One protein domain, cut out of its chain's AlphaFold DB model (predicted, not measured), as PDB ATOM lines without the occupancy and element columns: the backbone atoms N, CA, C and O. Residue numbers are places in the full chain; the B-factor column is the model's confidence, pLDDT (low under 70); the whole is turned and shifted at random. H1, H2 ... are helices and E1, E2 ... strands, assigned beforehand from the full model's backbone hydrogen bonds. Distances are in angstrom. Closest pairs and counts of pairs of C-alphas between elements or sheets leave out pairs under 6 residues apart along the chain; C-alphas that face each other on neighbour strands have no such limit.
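Overview. This is residues 48 to 158 of the 160 residues of an uncharacterized protein of Kiritimatiellaceae bacterium (UniProt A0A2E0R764). A small wall of three parallel strands, E1, E2 and E3, has helices H1 and H2 over one face, while H3 and H4 make a corner past the E3 end of the sheet, with H4 side by side with H2. A long loop, residues 51 to 78, joins E1 to H1. The 111 printed residues include four named helices and three named strands, in the order E1 H1 E2 H2 E3 H3 H4; the sheet's order is E1 E2 E3 and the class is mostly helix. The whole is compact, with a radius of gyration of the C-alphas of 13.9 A and spans of 36 by 35 by 24 A.

Arrangement. Begin at E1, residues 48 to 50, an edge strand; beside it find its parallel neighbour E2, residues 96 to 99, with N 50 and O 98 2.9 A apart, within hydrogen-bond range. On the other side of E2 is E3, residues 127 to 130, also parallel, with N 97 and O 127 2.8 A apart, within hydrogen-bond range. H1, residues 79 to 89, and H2, residues 109 to 122, are on this sheet and make two layers with it, that is, helices on one face of a sheet. E1, H1, E2 and E2, H2, E3 are strand-helix-strand units, parallel neighbour strands joined through a helix, each with a right-handed crossover. H2 runs along the strands, at 23 degrees to E2 on the local plane. H1 and H2 touch at the C-alphas of Leu 79 and Leu 115, 6.4 A apart, the same way at a shallow tilt of 32 degrees. H2, the hub, also touches H4, residues 147 to 156, at the C-alphas of Glu 113 and Leu 154, 5.7 A apart, the same way at a shallow tilt of 28 degrees. H3, residues 133 to 143, only just touches H2, with 3 pairs of C-alphas within 8 A, through residue 109 of H2 alone; the closest are those of Ile 109 and Ile 139, 5.9 A apart. H3 and H4 touch about perpendicular, at 85 degrees, closest at the C-alphas of Ala 140 and Val 147, 5.5 A apart. In H2, H3 and H4 every O i to N i+4 pair is within hydrogen-bond range; in H1, 6 of 7 are.

Along the chain. Find C-alpha 48 at (-4.435, -40.726, 42.342), where E1 begins; it spans 6.6 A, E2 9.6 A and E3 9.7 A. H1 is 15.0 A long, and H2, from C-alpha 109 at (0.587, -55.489, 27.222), is 19.9 A. H3 is 15.3 A long, and H4, 14.2 A, ends at C-alpha 156, (5.252, -59.343, 38.012).

Size, cuts and confidence. The C-alphas farthest apart are those of Gly 91 and Gly 144, 38.9 A. The printed part has no cut, the link from E1 to H1 is long, and no printed residue is under 70 in pLDDT.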
ATOM      1  N   HIS A  48      -4.700 -41.498  43.554       97.00
ATOM      2  CA  HIS A  48      -4.435 -40.726  42.342       97.00
ATOM      3  C   HIS A  48      -4.897 -41.525  41.122       97.00
ATOM      4  O   HIS A  48      -4.594 -42.711  41.015       97.00
ATOM      5  N   ASN A  49      -5.636 -40.893  40.208       96.69
ATOM      6  CA  ASN A  49      -6.112 -41.547  38.988       96.69
ATOM      7  C   ASN A  49      -5.171 -41.230  37.829       96.69
ATOM      8  O   ASN A  49      -4.980 -40.059  37.508       96.69
ATOM      9  N   LEU A  50      -4.669 -42.266  37.163       97.44
ATOM     10  CA  LEU A  50      -3.914 -42.144  35.923       97.44
ATOM     11  C   LEU A  50      -4.691 -42.829  34.803       97.44
ATOM     12  O   LEU A  50      -4.929 -44.035  34.844       97.44
ATOM     13  N   ASN A  51      -5.088 -42.062  33.789       97.69
ATOM     14  CA  ASN A  51      -5.832 -42.594  32.657       97.69
ATOM     15  C   ASN A  51      -4.935 -42.679  31.409       97.69
ATOM     16  O   ASN A  51      -4.506 -41.641  30.903       97.69
ATOM     17  N   PRO A  52      -4.645 -43.886  30.881       97.75
ATOM     18  CA  PRO A  52      -3.790 -44.038  29.700       97.75
ATOM     19  C   PRO A  52      -4.361 -43.442  28.409       97.75
ATOM     20  O   PRO A  52      -3.616 -43.022  27.535       97.75
ATOM     21  N   THR A  53      -5.681 -43.415  28.254       98.38
ATOM     22  CA  THR A  53      -6.354 -42.822  27.092       98.38
ATOM     23  C   THR A  53      -7.843 -42.679  27.380       98.38
ATOM     24  O   THR A  53      -8.396 -43.435  28.183       98.38
ATOM     25  N   ASN A  54      -8.509 -41.753  26.696       98.06
ATOM     26  CA  ASN A  54      -9.968 -41.692  26.610       98.06
ATOM     27  C   ASN A  54     -10.534 -42.265  25.293       98.06
ATOM     28  O   ASN A  54     -11.752 -42.279  25.104       98.06
ATOM     29  N   LEU A  55      -9.689 -42.783  24.400       98.19
ATOM     30  CA  LEU A  55     -10.098 -43.494  23.189       98.19
ATOM     31  C   LEU A  55     -10.473 -44.936  23.526       98.19
ATOM     32  O   LEU A  55      -9.757 -45.609  24.259       98.19
ATOM     33  N   CYS A  56     -11.595 -45.444  23.017       97.25
ATOM     34  CA  CYS A  56     -12.019 -46.805  23.353       97.25
ATOM     35  C   CYS A  56     -12.816 -47.484  22.242       97.25
ATOM     36  O   CYS A  56     -13.836 -46.968  21.787       97.25
ATOM     37  N   VAL A  57     -12.420 -48.708  21.891       95.62
ATOM     38  CA  VAL A  57     -13.118 -49.531  20.888       95.62
ATOM     39  C   VAL A  57     -14.550 -49.918  21.282       95.62
ATOM     40  O   VAL A  57     -15.367 -50.190  20.407       95.62
ATOM     41  N   VAL A  58     -14.890 -49.932  22.579       94.62
ATOM     42  CA  VAL A  58     -16.201 -50.426  23.057       94.62
ATOM     43  C   VAL A  58     -17.319 -49.397  22.902       94.62
ATOM     44  O   VAL A  58     -18.469 -49.774  22.682       94.62
ATOM     45  N   LYS A  59     -17.008 -48.099  23.025       94.69
ATOM     46  CA  LYS A  59     -17.979 -46.999  22.866       94.69
ATOM     47  C   LYS A  59     -19.258 -47.174  23.715       94.69
ATOM     48  O   LYS A  59     -20.382 -47.028  23.231       94.69
ATOM     49  N   CYS A  60     -19.099 -47.527  24.997       95.38
ATOM     50  CA  CYS A  60     -20.209 -47.765  25.930       95.38
ATOM     51  C   CYS A  60     -21.189 -46.578  25.992       95.38
ATOM     52  O   CYS A  60     -20.787 -45.463  26.312       95.38
ATOM     53  N   LYS A  61     -22.496 -46.829  25.822       95.19
ATOM     54  CA  LYS A  61     -23.544 -45.779  25.804       95.19
ATOM     55  C   LYS A  61     -23.654 -44.941  27.083       95.19
ATOM     56  O   LYS A  61     -24.175 -43.834  27.039       95.19
ATOM     57  N   LEU A  62     -23.221 -45.487  28.217       95.94
ATOM     58  CA  LEU A  62     -23.258 -44.821  29.525       95.94
ATOM     59  C   LEU A  62     -21.912 -44.179  29.900       95.94
ATOM     60  O   LEU A  62     -21.800 -43.580  30.965       95.94
ATOM     61  N   CYS A  63     -20.879 -44.326  29.064       96.12
ATOM     62  CA  CYS A  63     -19.548 -43.817  29.355       96.12
ATOM     63  C   CYS A  63     -19.416 -42.370  28.874       96.12
ATOM     64  O   CYS A  63     -19.401 -42.108  27.674       96.12
ATOM     65  N   SER A  64     -19.275 -41.433  29.812       95.25
ATOM     66  CA  SER A  64     -18.983 -40.024  29.518       95.25
ATOM     67  C   SER A  64     -17.502 -39.756  29.228       95.25
ATOM     68  O   SER A  64     -17.152 -38.672  28.759       95.25
ATOM     69  N   PHE A  65     -16.627 -40.723  29.516       96.25
ATOM     70  CA  PHE A  65     -15.183 -40.585  29.366       96.25
ATOM     71  C   PHE A  65     -14.718 -40.815  27.925       96.25
ATOM     72  O   PHE A  65     -13.839 -40.105  27.453       96.25
ATOM     73  N   TYR A  66     -15.350 -41.750  27.216       96.19
ATOM     74  CA  TYR A  66     -14.987 -42.128  25.852       96.19
ATOM     75  C   TYR A  66     -14.982 -40.941  24.874       96.19
ATOM     76  O   TYR A  66     -15.875 -40.085  24.906       96.19
ATOM     77  N   ARG A  67     -14.012 -40.952  23.959       97.25
ATOM     78  CA  ARG A  67     -13.931 -40.084  22.785       97.25
ATOM     79  C   ARG A  67     -13.645 -40.876  21.514       97.25
ATOM     80  O   ARG A  67     -12.904 -41.855  21.536       97.25
ATOM     81  N   ASP A  68     -14.229 -40.424  20.405       95.31
ATOM     82  CA  ASP A  68     -13.798 -40.830  19.065       95.31
ATOM     83  C   ASP A  68     -12.406 -40.255  18.759       95.31
ATOM     84  O   ASP A  68     -12.038 -39.205  19.279       95.31
ATOM     85  N   GLU A  69     -11.663 -40.904  17.859       93.38
ATOM     86  CA  GLU A  69     -10.286 -40.532  17.474       93.38
ATOM     87  C   GLU A  69     -10.136 -39.073  17.019       93.38
ATOM     88  O   GLU A  69      -9.109 -38.449  17.257       93.38
ATOM     89  N   ASN A  70     -11.176 -38.511  16.398       94.69
ATOM     90  CA  ASN A  70     -11.174 -37.137  15.888       94.69
ATOM     91  C   ASN A  70     -11.704 -36.107  16.899       94.69
ATOM     92  O   ASN A  70     -11.895 -34.941  16.544       94.69
ATOM     93  N   ALA A  71     -12.026 -36.518  18.129       96.94
ATOM     94  CA  ALA A  71     -12.484 -35.582  19.143       96.94
ATOM     95  C   ALA A  71     -11.344 -34.623  19.531       96.94
ATOM     96  O   ALA A  71     -10.198 -35.049  19.664       96.94
ATOM     97  N   PRO A  72     -11.635 -33.332  19.762       97.12
ATOM     98  CA  PRO A  72     -10.603 -32.345  20.082       97.12
ATOM     99  C   PRO A  72      -9.904 -32.610  21.424       97.12
ATOM    100  O   PRO A  72      -8.804 -32.112  21.642       97.12
ATOM    101  N   ASP A  73     -10.540 -33.364  22.321       96.94
ATOM    102  CA  ASP A  73     -10.007 -33.776  23.619       96.94
ATOM    103  C   ASP A  73      -9.581 -35.254  23.651       96.94
ATOM    104  O   ASP A  73      -9.381 -35.801  24.734       96.94
ATOM    105  N   ALA A  74      -9.445 -35.914  22.495       97.88
ATOM    106  CA  ALA A  74      -8.857 -37.247  22.397       97.88
ATOM    107  C   ALA A  74      -7.370 -37.228  22.783       97.88
ATOM    108  O   ALA A  74      -6.623 -36.348  22.354       97.88
ATOM    109  N   TYR A  75      -6.921 -38.216  23.561       98.00
ATOM    110  CA  TYR A  75      -5.514 -38.327  23.944       98.00
ATOM    111  C   TYR A  75      -5.060 -39.772  24.143       98.00
ATOM    112  O   TYR A  75      -5.854 -40.656  24.463       98.00
ATOM    113  N   VAL A  76      -3.752 -39.981  24.019       98.19
ATOM    114  CA  VAL A  76      -3.049 -41.202  24.424       98.19
ATOM    115  C   VAL A  76      -1.842 -40.774  25.253       98.19
ATOM    116  O   VAL A  76      -1.019 -39.985  24.796       98.19
ATOM    117  N   THR A  77      -1.771 -41.258  26.486       97.88
ATOM    118  CA  THR A  77      -0.744 -40.922  27.472       97.88
ATOM    119  C   THR A  77       0.511 -41.733  27.182       97.88
ATOM    120  O   THR A  77       0.500 -42.962  27.265       97.88
ATOM    121  N   THR A  78       1.619 -41.066  26.872       98.31
ATOM    122  CA  THR A  78       2.921 -41.739  26.762       98.31
ATOM    123  C   THR A  78       3.480 -42.082  28.149       98.31
ATOM    124  O   THR A  78       3.040 -41.530  29.157       98.31
ATOM    125  N   LEU A  79       4.494 -42.952  28.235       98.38
ATOM    126  CA  LEU A  79       5.178 -43.213  29.514       98.38
ATOM    127  C   LEU A  79       5.822 -41.948  30.111       98.38
ATOM    128  O   LEU A  79       5.923 -41.824  31.328       98.38
ATOM    129  N   GLU A  80       6.226 -40.994  29.272       98.38
ATOM    130  CA  GLU A  80       6.767 -39.710  29.727       98.38
ATOM    131  C   GLU A  80       5.669 -38.792  30.285       98.38
ATOM    132  O   GLU A  80       5.878 -38.108  31.287       98.38
ATOM    133  N   ASP A  81       4.473 -38.804  29.690       98.25
ATOM    134  CA  ASP A  81       3.319 -38.089  30.244       98.25
ATOM    135  C   ASP A  81       2.887 -38.702  31.580       98.25
ATOM    136  O   ASP A  81       2.653 -37.972  32.544       98.25
ATOM    137  N   ALA A  82       2.865 -40.038  31.663       98.19
ATOM    138  CA  ALA A  82       2.612 -40.762  32.903       98.19
ATOM    139  C   ALA A  82       3.645 -40.410  33.980       98.19
ATOM    140  O   ALA A  82       3.267 -40.130  35.113       98.19
ATOM    141  N   ARG A  83       4.938 -40.341  33.638       98.56
ATOM    142  CA  ARG A  83       5.991 -39.906  34.569       98.56
ATOM    143  C   ARG A  83       5.699 -38.516  35.135       98.56
ATOM    144  O   ARG A  83       5.664 -38.356  36.351       98.56
ATOM    145  N   LYS A  84       5.427 -37.528  34.281       98.06
ATOM    146  CA  LYS A  84       5.105 -36.153  34.715       98.06
ATOM    147  C   LYS A  84       3.846 -36.081  35.573       98.06
ATOM    148  O   LYS A  84       3.720 -35.202  36.423       98.06
ATOM    149  N   ASP A  85       2.880 -36.954  35.320       97.31
ATOM    150  CA  ASP A  85       1.675 -37.046  36.134       97.31
ATOM    151  C   ASP A  85       1.971 -37.646  37.518       97.31
ATOM    152  O   ASP A  85       1.597 -37.071  38.539       97.31
ATOM    153  N   LEU A  86       2.753 -38.726  37.563       97.38
ATOM    154  CA  LEU A  86       3.184 -39.382  38.798       97.38
ATOM    155  C   LEU A  86       4.110 -38.506  39.652       97.38
ATOM    156  O   LEU A  86       4.050 -38.585  40.875       97.38
ATOM    157  N   GLU A  87       4.922 -37.630  39.053       97.06
ATOM    158  CA  GLU A  87       5.701 -36.618  39.787       97.06
ATOM    159  C   GLU A  87       4.801 -35.712  40.637       97.06
ATOM    160  O   GLU A  87       5.132 -35.407  41.780       97.06
ATOM    161  N   LYS A  88       3.623 -35.335  40.122       93.25
ATOM    162  CA  LYS A  88       2.639 -34.540  40.881       93.25
ATOM    163  C   LYS A  88       1.996 -35.346  42.003       93.25
ATOM    164  O   LYS A  88       1.508 -34.759  42.957       93.25
ATOM    165  N   ALA A  89       1.968 -36.670  41.879       93.12
ATOM    166  CA  ALA A  89       1.395 -37.582  42.859       93.12
ATOM    167  C   ALA A  89       2.356 -37.852  44.039       93.12
ATOM    168  O   ALA A  89       1.929 -38.262  45.125       93.12
ATOM    169  N   GLN A  90       3.658 -37.600  43.862       92.75
ATOM    170  CA  GLN A  90       4.657 -37.789  44.911       92.75
ATOM    171  C   GLN A  90       4.436 -36.841  46.097       92.75
ATOM    172  O   GLN A  90       4.056 -35.684  45.954       92.75
ATOM    173  N   GLY A  91       4.680 -37.341  47.312       87.00
ATOM    174  CA  GLY A  91       4.534 -36.557  48.545       87.00
ATOM    175  C   GLY A  91       3.094 -36.390  49.048       87.00
ATOM    176  O   GLY A  91       2.899 -35.865  50.142       87.00
ATOM    177  N   HIS A  92       2.091 -36.895  48.324       92.56
ATOM    178  CA  HIS A  92       0.682 -36.815  48.725       92.56
ATOM    179  C   HIS A  92       0.224 -37.927  49.690       92.56
ATOM    180  O   HIS A  92      -0.951 -37.965  50.046       92.56
ATOM    181  N   ASN A  93       1.115 -38.810  50.163       93.19
ATOM    182  CA  ASN A  93       0.768 -39.945  51.040       93.19
ATOM    183  C   ASN A  93      -0.432 -40.746  50.503       93.19
ATOM    184  O   ASN A  93      -1.448 -40.920  51.182       93.19
ATOM    185  N   LEU A  94      -0.330 -41.168  49.244       96.31
ATOM    186  CA  LEU A  94      -1.363 -41.944  48.572       96.31
ATOM    187  C   LEU A  94      -1.440 -43.353  49.159       96.31
ATOM    188  O   LEU A  94      -0.421 -43.963  49.483       96.31
ATOM    189  N   THR A  95      -2.655 -43.880  49.264       96.62
ATOM    190  CA  THR A  95      -2.870 -45.303  49.549       96.62
ATOM    191  C   THR A  95      -2.752 -46.135  48.284       96.62
ATOM    192  O   THR A  95      -2.307 -47.280  48.341       96.62
ATOM    193  N   ASP A  96      -3.143 -45.559  47.148       97.12
ATOM    194  CA  ASP A  96      -3.192 -46.250  45.873       97.12
ATOM    195  C   ASP A  96      -3.021 -45.314  44.669       97.12
ATOM    196  O   ASP A  96      -3.315 -44.119  44.719       97.12
ATOM    197  N   LEU A  97      -2.550 -45.901  43.575       97.81
ATOM    198  CA  LEU A  97      -2.624 -45.364  42.228       97.81
ATOM    199  C   LEU A  97      -3.653 -46.203  41.474       97.81
ATOM    200  O   LEU A  97      -3.546 -47.431  41.467       97.81
ATOM    201  N   HIS A  98      -4.621 -45.548  40.842       97.31
ATOM    202  CA  HIS A  98      -5.684 -46.196  40.089       97.31
ATOM    203  C   HIS A  98      -5.479 -45.980  38.585       97.31
ATOM    204  O   HIS A  98      -5.628 -44.863  38.086       97.31
ATOM    205  N   ILE A  99      -5.148 -47.051  37.858       97.62
ATOM    206  CA  ILE A  99      -4.888 -47.015  36.411       97.62
ATOM    207  C   ILE A  99      -6.052 -47.648  35.644       97.62
ATOM    208  O   ILE A  99      -6.201 -48.866  35.621       97.62
ATOM    209  N   VAL A 100      -6.882 -46.829  35.004       96.25
ATOM    210  CA  VAL A 100      -8.013 -47.278  34.167       96.25
ATOM    211  C   VAL A 100      -8.139 -46.382  32.952       96.25
ATOM    212  O   VAL A 100      -7.830 -45.195  33.030       96.25
ATOM    213  N   GLY A 101      -8.616 -46.894  31.828       95.88
ATOM    214  CA  GLY A 101      -8.766 -46.057  30.648       95.88
ATOM    215  C   GLY A 101      -9.653 -46.646  29.571       95.88
ATOM    216  O   GLY A 101     -10.441 -47.569  29.773       95.88
ATOM    217  N   GLY A 102      -9.550 -46.037  28.399       96.94
ATOM    218  CA  GLY A 102     -10.049 -46.630  27.179       96.94
ATOM    219  C   GLY A 102      -9.107 -47.712  26.640       96.94
ATOM    220  O   GLY A 102      -7.988 -47.888  27.114       96.94
ATOM    221  N   MET A 103      -9.595 -48.464  25.657       96.88
ATOM    222  CA  MET A 103      -8.879 -49.582  25.050       96.88
ATOM    223  C   MET A 103      -8.662 -49.316  23.569       96.88
ATOM    224  O   MET A 103      -9.637 -49.205  22.820       96.88
ATOM    225  N   ILE A 104      -7.397 -49.263  23.163       97.25
ATOM    226  CA  ILE A 104      -6.947 -49.127  21.776       97.25
ATOM    227  C   ILE A 104      -5.772 -50.088  21.522       97.25
ATOM    228  O   ILE A 104      -5.114 -50.482  22.488       97.25
ATOM    229  N   PRO A 105      -5.515 -50.524  20.276       95.06
ATOM    230  CA  PRO A 105      -4.430 -51.462  19.968       95.06
ATOM    231  C   PRO A 105      -3.024 -50.972  20.341       95.06
ATOM    232  O   PRO A 105      -2.161 -51.790  20.634       95.06
ATOM    233  N   GLU A 106      -2.797 -49.658  20.335       95.12
ATOM    234  CA  GLU A 106      -1.510 -49.018  20.623       95.12
ATOM    235  C   GLU A 106      -1.090 -49.161  22.091       95.12
ATOM    236  O   GLU A 106       0.099 -49.095  22.400       95.12
ATOM    237  N   LEU A 107      -2.054 -49.356  22.996       97.50
ATOM    238  CA  LEU A 107      -1.813 -49.617  24.413       97.50
ATOM    239  C   LEU A 107      -1.841 -51.127  24.656       97.50
ATOM    240  O   LEU A 107      -2.819 -51.692  25.147       97.50
ATOM    241  N   ASP A 108      -0.768 -51.789  24.237       97.38
ATOM    242  CA  ASP A 108      -0.607 -53.233  24.360       97.38
ATOM    243  C   ASP A 108      -0.112 -53.661  25.753       97.38
ATOM    244  O   ASP A 108       0.101 -52.851  26.658       97.38
ATOM    245  N   ILE A 109       0.081 -54.968  25.948       98.12
ATOM    246  CA  ILE A 109       0.587 -55.489  27.222       98.12
ATOM    247  C   ILE A 109       1.962 -54.917  27.595       98.12
ATOM    248  O   ILE A 109       2.214 -54.725  28.779       98.12
ATOM    249  N   GLY A 110       2.824 -54.622  26.617       98.25
ATOM    250  CA  GLY A 110       4.150 -54.058  26.864       98.25
ATOM    251  C   GLY A 110       4.055 -52.649  27.440       98.25
ATOM    252  O   GLY A 110       4.682 -52.361  28.457       98.25
ATOM    253  N   TYR A 111       3.183 -51.811  26.871       98.56
ATOM    254  CA  TYR A 111       2.883 -50.491  27.425       98.56
ATOM    255  C   TYR A 111       2.450 -50.577  28.896       98.56
ATOM    256  O   TYR A 111       2.974 -49.848  29.738       98.56
ATOM    257  N   TYR A 112       1.515 -51.474  29.225       98.25
ATOM    258  CA  TYR A 112       1.036 -51.612  30.604       98.25
ATOM    259  C   TYR A 112       2.098 -52.202  31.538       98.25
ATOM    260  O   TYR A 112       2.204 -51.762  32.681       98.25
ATOM    261  N   GLU A 113       2.910 -53.157  31.078       98.56
ATOM    262  CA  GLU A 113       4.043 -53.684  31.844       98.56
ATOM    263  C   GLU A 113       5.032 -52.574  32.222       98.56
ATOM    264  O   GLU A 113       5.442 -52.485  33.385       98.56
ATOM    265  N   ASP A 114       5.375 -51.713  31.266       98.69
ATOM    266  CA  ASP A 114       6.273 -50.584  31.489       98.69
ATOM    267  C   ASP A 114       5.627 -49.515  32.378       98.69
ATOM    268  O   ASP A 114       6.279 -48.975  33.274       98.69
ATOM    269  N   LEU A 115       4.331 -49.248  32.199       98.50
ATOM    270  CA  LEU A 115       3.584 -48.288  33.008       98.50
ATOM    271  C   LEU A 115       3.499 -48.711  34.482       98.50
ATOM    272  O   LEU A 115       3.704 -47.885  35.375       98.50
ATOM    273  N   PHE A 116       3.218 -49.989  34.756       98.38
ATOM    274  CA  PHE A 116       3.196 -50.512  36.123       98.38
ATOM    275  C   PHE A 116       4.591 -50.533  36.745       98.38
ATOM    276  O   PHE A 116       4.736 -50.119  37.896       98.38
ATOM    277  N   ALA A 117       5.619 -50.931  35.989       98.44
ATOM    278  CA  ALA A 117       6.999 -50.902  36.468       98.44
ATOM    279  C   ALA A 117       7.437 -49.477  36.845       98.44
ATOM    280  O   ALA A 117       7.948 -49.260  37.945       98.44
ATOM    281  N   LEU A 118       7.157 -48.502  35.974       98.38
ATOM    282  CA  LEU A 118       7.399 -47.080  36.212       98.38
ATOM    283  C   LEU A 118       6.668 -46.588  37.468       98.38
ATOM    284  O   LEU A 118       7.257 -45.955  38.342       98.38
ATOM    285  N   SER A 119       5.380 -46.911  37.575       97.88
ATOM    286  CA  SER A 119       4.544 -46.507  38.707       97.88
ATOM    287  C   SER A 119       5.051 -47.096  40.025       97.88
ATOM    288  O   SER A 119       5.071 -46.407  41.046       97.88
ATOM    289  N   ARG A 120       5.519 -48.351  40.009       97.19
ATOM    290  CA  ARG A 120       6.091 -49.029  41.179       97.19
ATOM    291  C   ARG A 120       7.399 -48.390  41.631       97.19
ATOM    292  O   ARG A 120       7.621 -48.283  42.836       97.19
ATOM    293  N   GLU A 121       8.243 -47.984  40.684       97.19
ATOM    294  CA  GLU A 121       9.493 -47.272  40.953       97.19
ATOM    295  C   GLU A 121       9.228 -45.899  41.587       97.19
ATOM    296  O   GLU A 121       9.843 -45.547  42.594       97.19
ATOM    297  N   MET A 122       8.289 -45.133  41.026       97.38
ATOM    298  CA  MET A 122       8.037 -43.749  41.438       97.38
ATOM    299  C   MET A 122       7.224 -43.617  42.727       97.38
ATOM    300  O   MET A 122       7.377 -42.623  43.442       97.38
ATOM    301  N   LEU A 123       6.359 -44.593  43.017       96.56
ATOM    302  CA  LEU A 123       5.450 -44.601  44.164       96.56
ATOM    303  C   LEU A 123       5.671 -45.854  45.042       96.56
ATOM    304  O   LEU A 123       4.787 -46.714  45.158       96.56
ATOM    305  N   PRO A 124       6.848 -45.996  45.683       94.50
ATOM    306  CA  PRO A 124       7.138 -47.151  46.524       94.50
ATOM    307  C   PRO A 124       6.160 -47.231  47.707       94.50
ATOM    308  O   PRO A 124       5.932 -46.255  48.417       94.50
ATOM    309  N   GLY A 125       5.587 -48.416  47.932       93.31
ATOM    310  CA  GLY A 125       4.620 -48.671  49.008       93.31
ATOM    311  C   GLY A 125       3.165 -48.293  48.699       93.31
ATOM    312  O   GLY A 125       2.283 -48.677  49.461       93.31
ATOM    313  N   VAL A 126       2.897 -47.612  47.581       96.94
ATOM    314  CA  VAL A 126       1.533 -47.325  47.105       96.94
ATOM    315  C   VAL A 126       0.955 -48.567  46.418       96.94
ATOM    316  O   VAL A 126       1.658 -49.251  45.669       96.94
ATOM    317  N   LEU A 127      -0.313 -48.899  46.666       97.38
ATOM    318  CA  LEU A 127      -0.991 -49.992  45.960       97.38
ATOM    319  C   LEU A 127      -1.218 -49.600  44.494       97.38
ATOM    320  O   LEU A 127      -1.812 -48.560  44.227       97.38
ATOM    321  N   LEU A 128      -0.785 -50.423  43.540       97.69
ATOM    322  CA  LEU A 128      -1.071 -50.183  42.124       97.69
ATOM    323  C   LEU A 128      -2.300 -51.000  41.749       97.69
ATOM    324  O   LEU A 128      -2.203 -52.199  41.492       97.69
ATOM    325  N   GLN A 129      -3.457 -50.350  41.754       94.50
ATOM    326  CA  GLN A 129      -4.720 -50.966  41.371       94.50
ATOM    327  C   GLN A 129      -5.246 -50.348  40.079       94.50
ATOM    328  O   GLN A 129      -4.768 -49.321  39.605       94.50
ATOM    329  N   GLY A 130      -6.243 -50.983  39.486       91.75
ATOM    330  CA  GLY A 130      -6.811 -50.542  38.224       91.75
ATOM    331  C   GLY A 130      -7.105 -51.732  37.341       91.75
ATOM    332  O   GLY A 130      -7.188 -52.849  37.847       91.75
ATOM    333  N   MET A 131      -7.232 -51.487  36.042       94.62
ATOM    334  CA  MET A 131      -7.565 -52.478  35.023       94.62
ATOM    335  C   MET A 131      -8.846 -53.251  35.350       94.62
ATOM    336  O   MET A 131      -8.922 -54.130  36.207       94.62
ATOM    337  N   THR A 132      -9.892 -52.970  34.600       95.44
ATOM    338  CA  THR A 132     -11.106 -53.772  34.648       95.44
ATOM    339  C   THR A 132     -10.894 -55.128  33.977       95.44
ATOM    340  O   THR A 132      -9.997 -55.330  33.155       95.44
ATOM    341  N   ALA A 133     -11.794 -56.071  34.264       96.31
ATOM    342  CA  ALA A 133     -11.819 -57.359  33.573       96.31
ATOM    343  C   ALA A 133     -11.926 -57.210  32.042       96.31
ATOM    344  O   ALA A 133     -11.436 -58.067  31.312       96.31
ATOM    345  N   VAL A 134     -12.542 -56.123  31.556       96.12
ATOM    346  CA  VAL A 134     -12.679 -55.845  30.121       96.12
ATOM    347  C   VAL A 134     -11.328 -55.462  29.512       96.12
ATOM    348  O   VAL A 134     -10.966 -56.021  28.480       96.12
ATOM    349  N   GLU A 135     -10.558 -54.592  30.174       97.00
ATOM    350  CA  GLU A 135      -9.203 -54.211  29.741       97.00
ATOM    351  C   GLU A 135      -8.260 -55.418  29.734       97.00
ATOM    352  O   GLU A 135      -7.606 -55.685  28.728       97.00
ATOM    353  N   ILE A 136      -8.254 -56.211  30.811       97.69
ATOM    354  CA  ILE A 136      -7.423 -57.421  30.906       97.69
ATOM    355  C   ILE A 136      -7.781 -58.420  29.798       97.69
ATOM    356  O   ILE A 136      -6.890 -58.994  29.170       97.69
ATOM    357  N   HIS A 137      -9.079 -58.627  29.544       97.94
ATOM    358  CA  HIS A 137      -9.544 -59.523  28.488       97.94
ATOM    359  C   HIS A 137      -9.125 -59.041  27.092       97.94
ATOM    360  O   HIS A 137      -8.641 -59.844  26.295       97.94
ATOM    361  N   TRP A 138      -9.268 -57.742  26.814       97.62
ATOM    362  CA  TRP A 138      -8.871 -57.128  25.547       97.62
ATOM    363  C   TRP A 138      -7.367 -57.255  25.291       97.62
ATOM    364  O   TRP A 138      -6.956 -57.735  24.235       97.62
ATOM    365  N   ILE A 139      -6.546 -56.894  26.278       97.88
ATOM    366  CA  ILE A 139      -5.082 -56.946  26.176       97.88
ATOM    367  C   ILE A 139      -4.600 -58.382  25.984       97.88
ATOM    368  O   ILE A 139      -3.779 -58.640  25.106       97.88
ATOM    369  N   ALA A 140      -5.140 -59.332  26.759       98.31
ATOM    370  CA  ALA A 140      -4.803 -60.745  26.612       98.31
ATOM    371  C   ALA A 140      -5.161 -61.269  25.211       98.31
ATOM    372  O   ALA A 140      -4.349 -61.943  24.578       98.31
ATOM    373  N   GLY A 141      -6.351 -60.910  24.710       97.81
ATOM    374  CA  GLY A 141      -6.811 -61.276  23.371       97.81
ATOM    375  C   GLY A 141      -5.905 -60.733  22.264       97.81
ATOM    376  O   GLY A 141      -5.485 -61.496  21.397       97.81
ATOM    377  N   ASN A 142      -5.544 -59.449  22.329       97.00
ATOM    378  CA  ASN A 142      -4.665 -58.816  21.340       97.00
ATOM    379  C   ASN A 142      -3.236 -59.366  21.373       97.00
ATOM    380  O   ASN A 142      -2.603 -59.490  20.329       97.00
ATOM    381  N   ALA A 143      -2.737 -59.722  22.557       97.31
ATOM    382  CA  ALA A 143      -1.423 -60.335  22.715       97.31
ATOM    383  C   ALA A 143      -1.407 -61.840  22.374       97.31
ATOM    384  O   ALA A 143      -0.334 -62.439  22.334       97.31
ATOM    385  N   GLY A 144      -2.568 -62.464  22.134       98.06
ATOM    386  CA  GLY A 144      -2.666 -63.897  21.847       98.06
ATOM    387  C   GLY A 144      -2.315 -64.794  23.040       98.06
ATOM    388  O   GLY A 144      -1.879 -65.927  22.840       98.06
ATOM    389  N   ILE A 145      -2.496 -64.300  24.269       98.62
ATOM    390  CA  ILE A 145      -2.160 -65.004  25.516       98.62
ATOM    391  C   ILE A 145      -3.404 -65.286  26.363       98.62
ATOM    392  O   ILE A 145      -4.486 -64.737  26.147       98.62
ATOM    393  N   SER A 146      -3.261 -66.148  27.372       98.69
ATOM    394  CA  SER A 146      -4.352 -66.390  28.322       98.69
ATOM    395  C   SER A 146      -4.551 -65.206  29.281       98.69
ATOM    396  O   SER A 146      -3.603 -64.508  29.630       98.69
ATOM    397  N   VAL A 147      -5.775 -65.017  29.792       98.50
ATOM    398  CA  VAL A 147      -6.059 -64.022  30.852       98.50
ATOM    399  C   VAL A 147      -5.184 -64.255  32.088       98.50
ATOM    400  O   VAL A 147      -4.713 -63.300  32.697       98.50
ATOM    401  N   LYS A 148      -4.942 -65.523  32.439       98.56
ATOM    402  CA  LYS A 148      -4.065 -65.893  33.553       98.56
ATOM    403  C   LYS A 148      -2.641 -65.380  33.326       98.56
ATOM    404  O   LYS A 148      -2.089 -64.741  34.209       98.56
ATOM    405  N   GLU A 149      -2.087 -65.624  32.144       98.62
ATOM    406  CA  GLU A 149      -0.743 -65.168  31.783       98.62
ATOM    407  C   GLU A 149      -0.650 -63.638  31.751       98.62
ATOM    408  O   GLU A 149       0.312 -63.073  32.261       98.62
ATOM    409  N   CYS A 150      -1.670 -62.954  31.223       98.44
ATOM    410  CA  CYS A 150      -1.762 -61.494  31.263       98.44
ATOM    411  C   CYS A 150      -1.686 -60.966  32.707       98.44
ATOM    412  O   CYS A 150      -0.860 -60.108  33.011       98.44
ATOM    413  N   LEU A 151      -2.484 -61.532  33.620       98.25
ATOM    414  CA  LEU A 151      -2.453 -61.178  35.043       98.25
ATOM    415  C   LEU A 151      -1.088 -61.461  35.684       98.25
ATOM    416  O   LEU A 151      -0.560 -60.600  36.376       98.25
ATOM    417  N   GLU A 152      -0.495 -62.632  35.436       98.50
ATOM    418  CA  GLU A 152       0.826 -62.995  35.969       98.50
ATOM    419  C   GLU A 152       1.912 -62.008  35.516       98.50
ATOM    420  O   GLU A 152       2.730 -61.572  36.328       98.50
ATOM    421  N   ARG A 153       1.886 -61.608  34.240       98.50
ATOM    422  CA  ARG A 153       2.806 -60.622  33.662       98.50
ATOM    423  C   ARG A 153       2.652 -59.242  34.292       98.50
ATOM    424  O   ARG A 153       3.641 -58.668  34.744       98.50
ATOM    425  N   LEU A 154       1.424 -58.734  34.389       97.88
ATOM    426  CA  LEU A 154       1.159 -57.436  35.013       97.88
ATOM    427  C   LEU A 154       1.534 -57.453  36.503       97.88
ATOM    428  O   LEU A 154       2.189 -56.528  36.990       97.88
ATOM    429  N   THR A 155       1.187 -58.513  37.238       97.75
ATOM    430  CA  THR A 155       1.533 -58.647  38.661       97.75
ATOM    431  C   THR A 155       3.040 -58.730  38.879       97.75
ATOM    432  O   THR A 155       3.549 -58.123  39.820       97.75
ATOM    433  N   ALA A 156       3.790 -59.365  37.973       98.00
ATOM    434  CA  ALA A 156       5.252 -59.343  38.012       98.00
ATOM    435  C   ALA A 156       5.845 -57.925  37.867       98.00
ATOM    436  O   ALA A 156       6.984 -57.693  38.274       98.00
ATOM    437  N   LYS A 157       5.081 -56.967  37.324       97.75
ATOM    438  CA  LYS A 157       5.437 -55.539  37.235       97.75
ATOM    439  C   LYS A 157       4.849 -54.688  38.363       97.75
ATOM    440  O   LYS A 157       5.104 -53.490  38.425       97.75
ATOM    441  N   GLY A 158       4.125 -55.308  39.293       95.06
ATOM    442  CA  GLY A 158       3.596 -54.668  40.491       95.06
ATOM    443  C   GLY A 158       2.108 -54.335  40.445       95.06
ATOM    444  O   GLY A 158       1.671 -53.634  41.356       95.06
TER     445      GLY A 158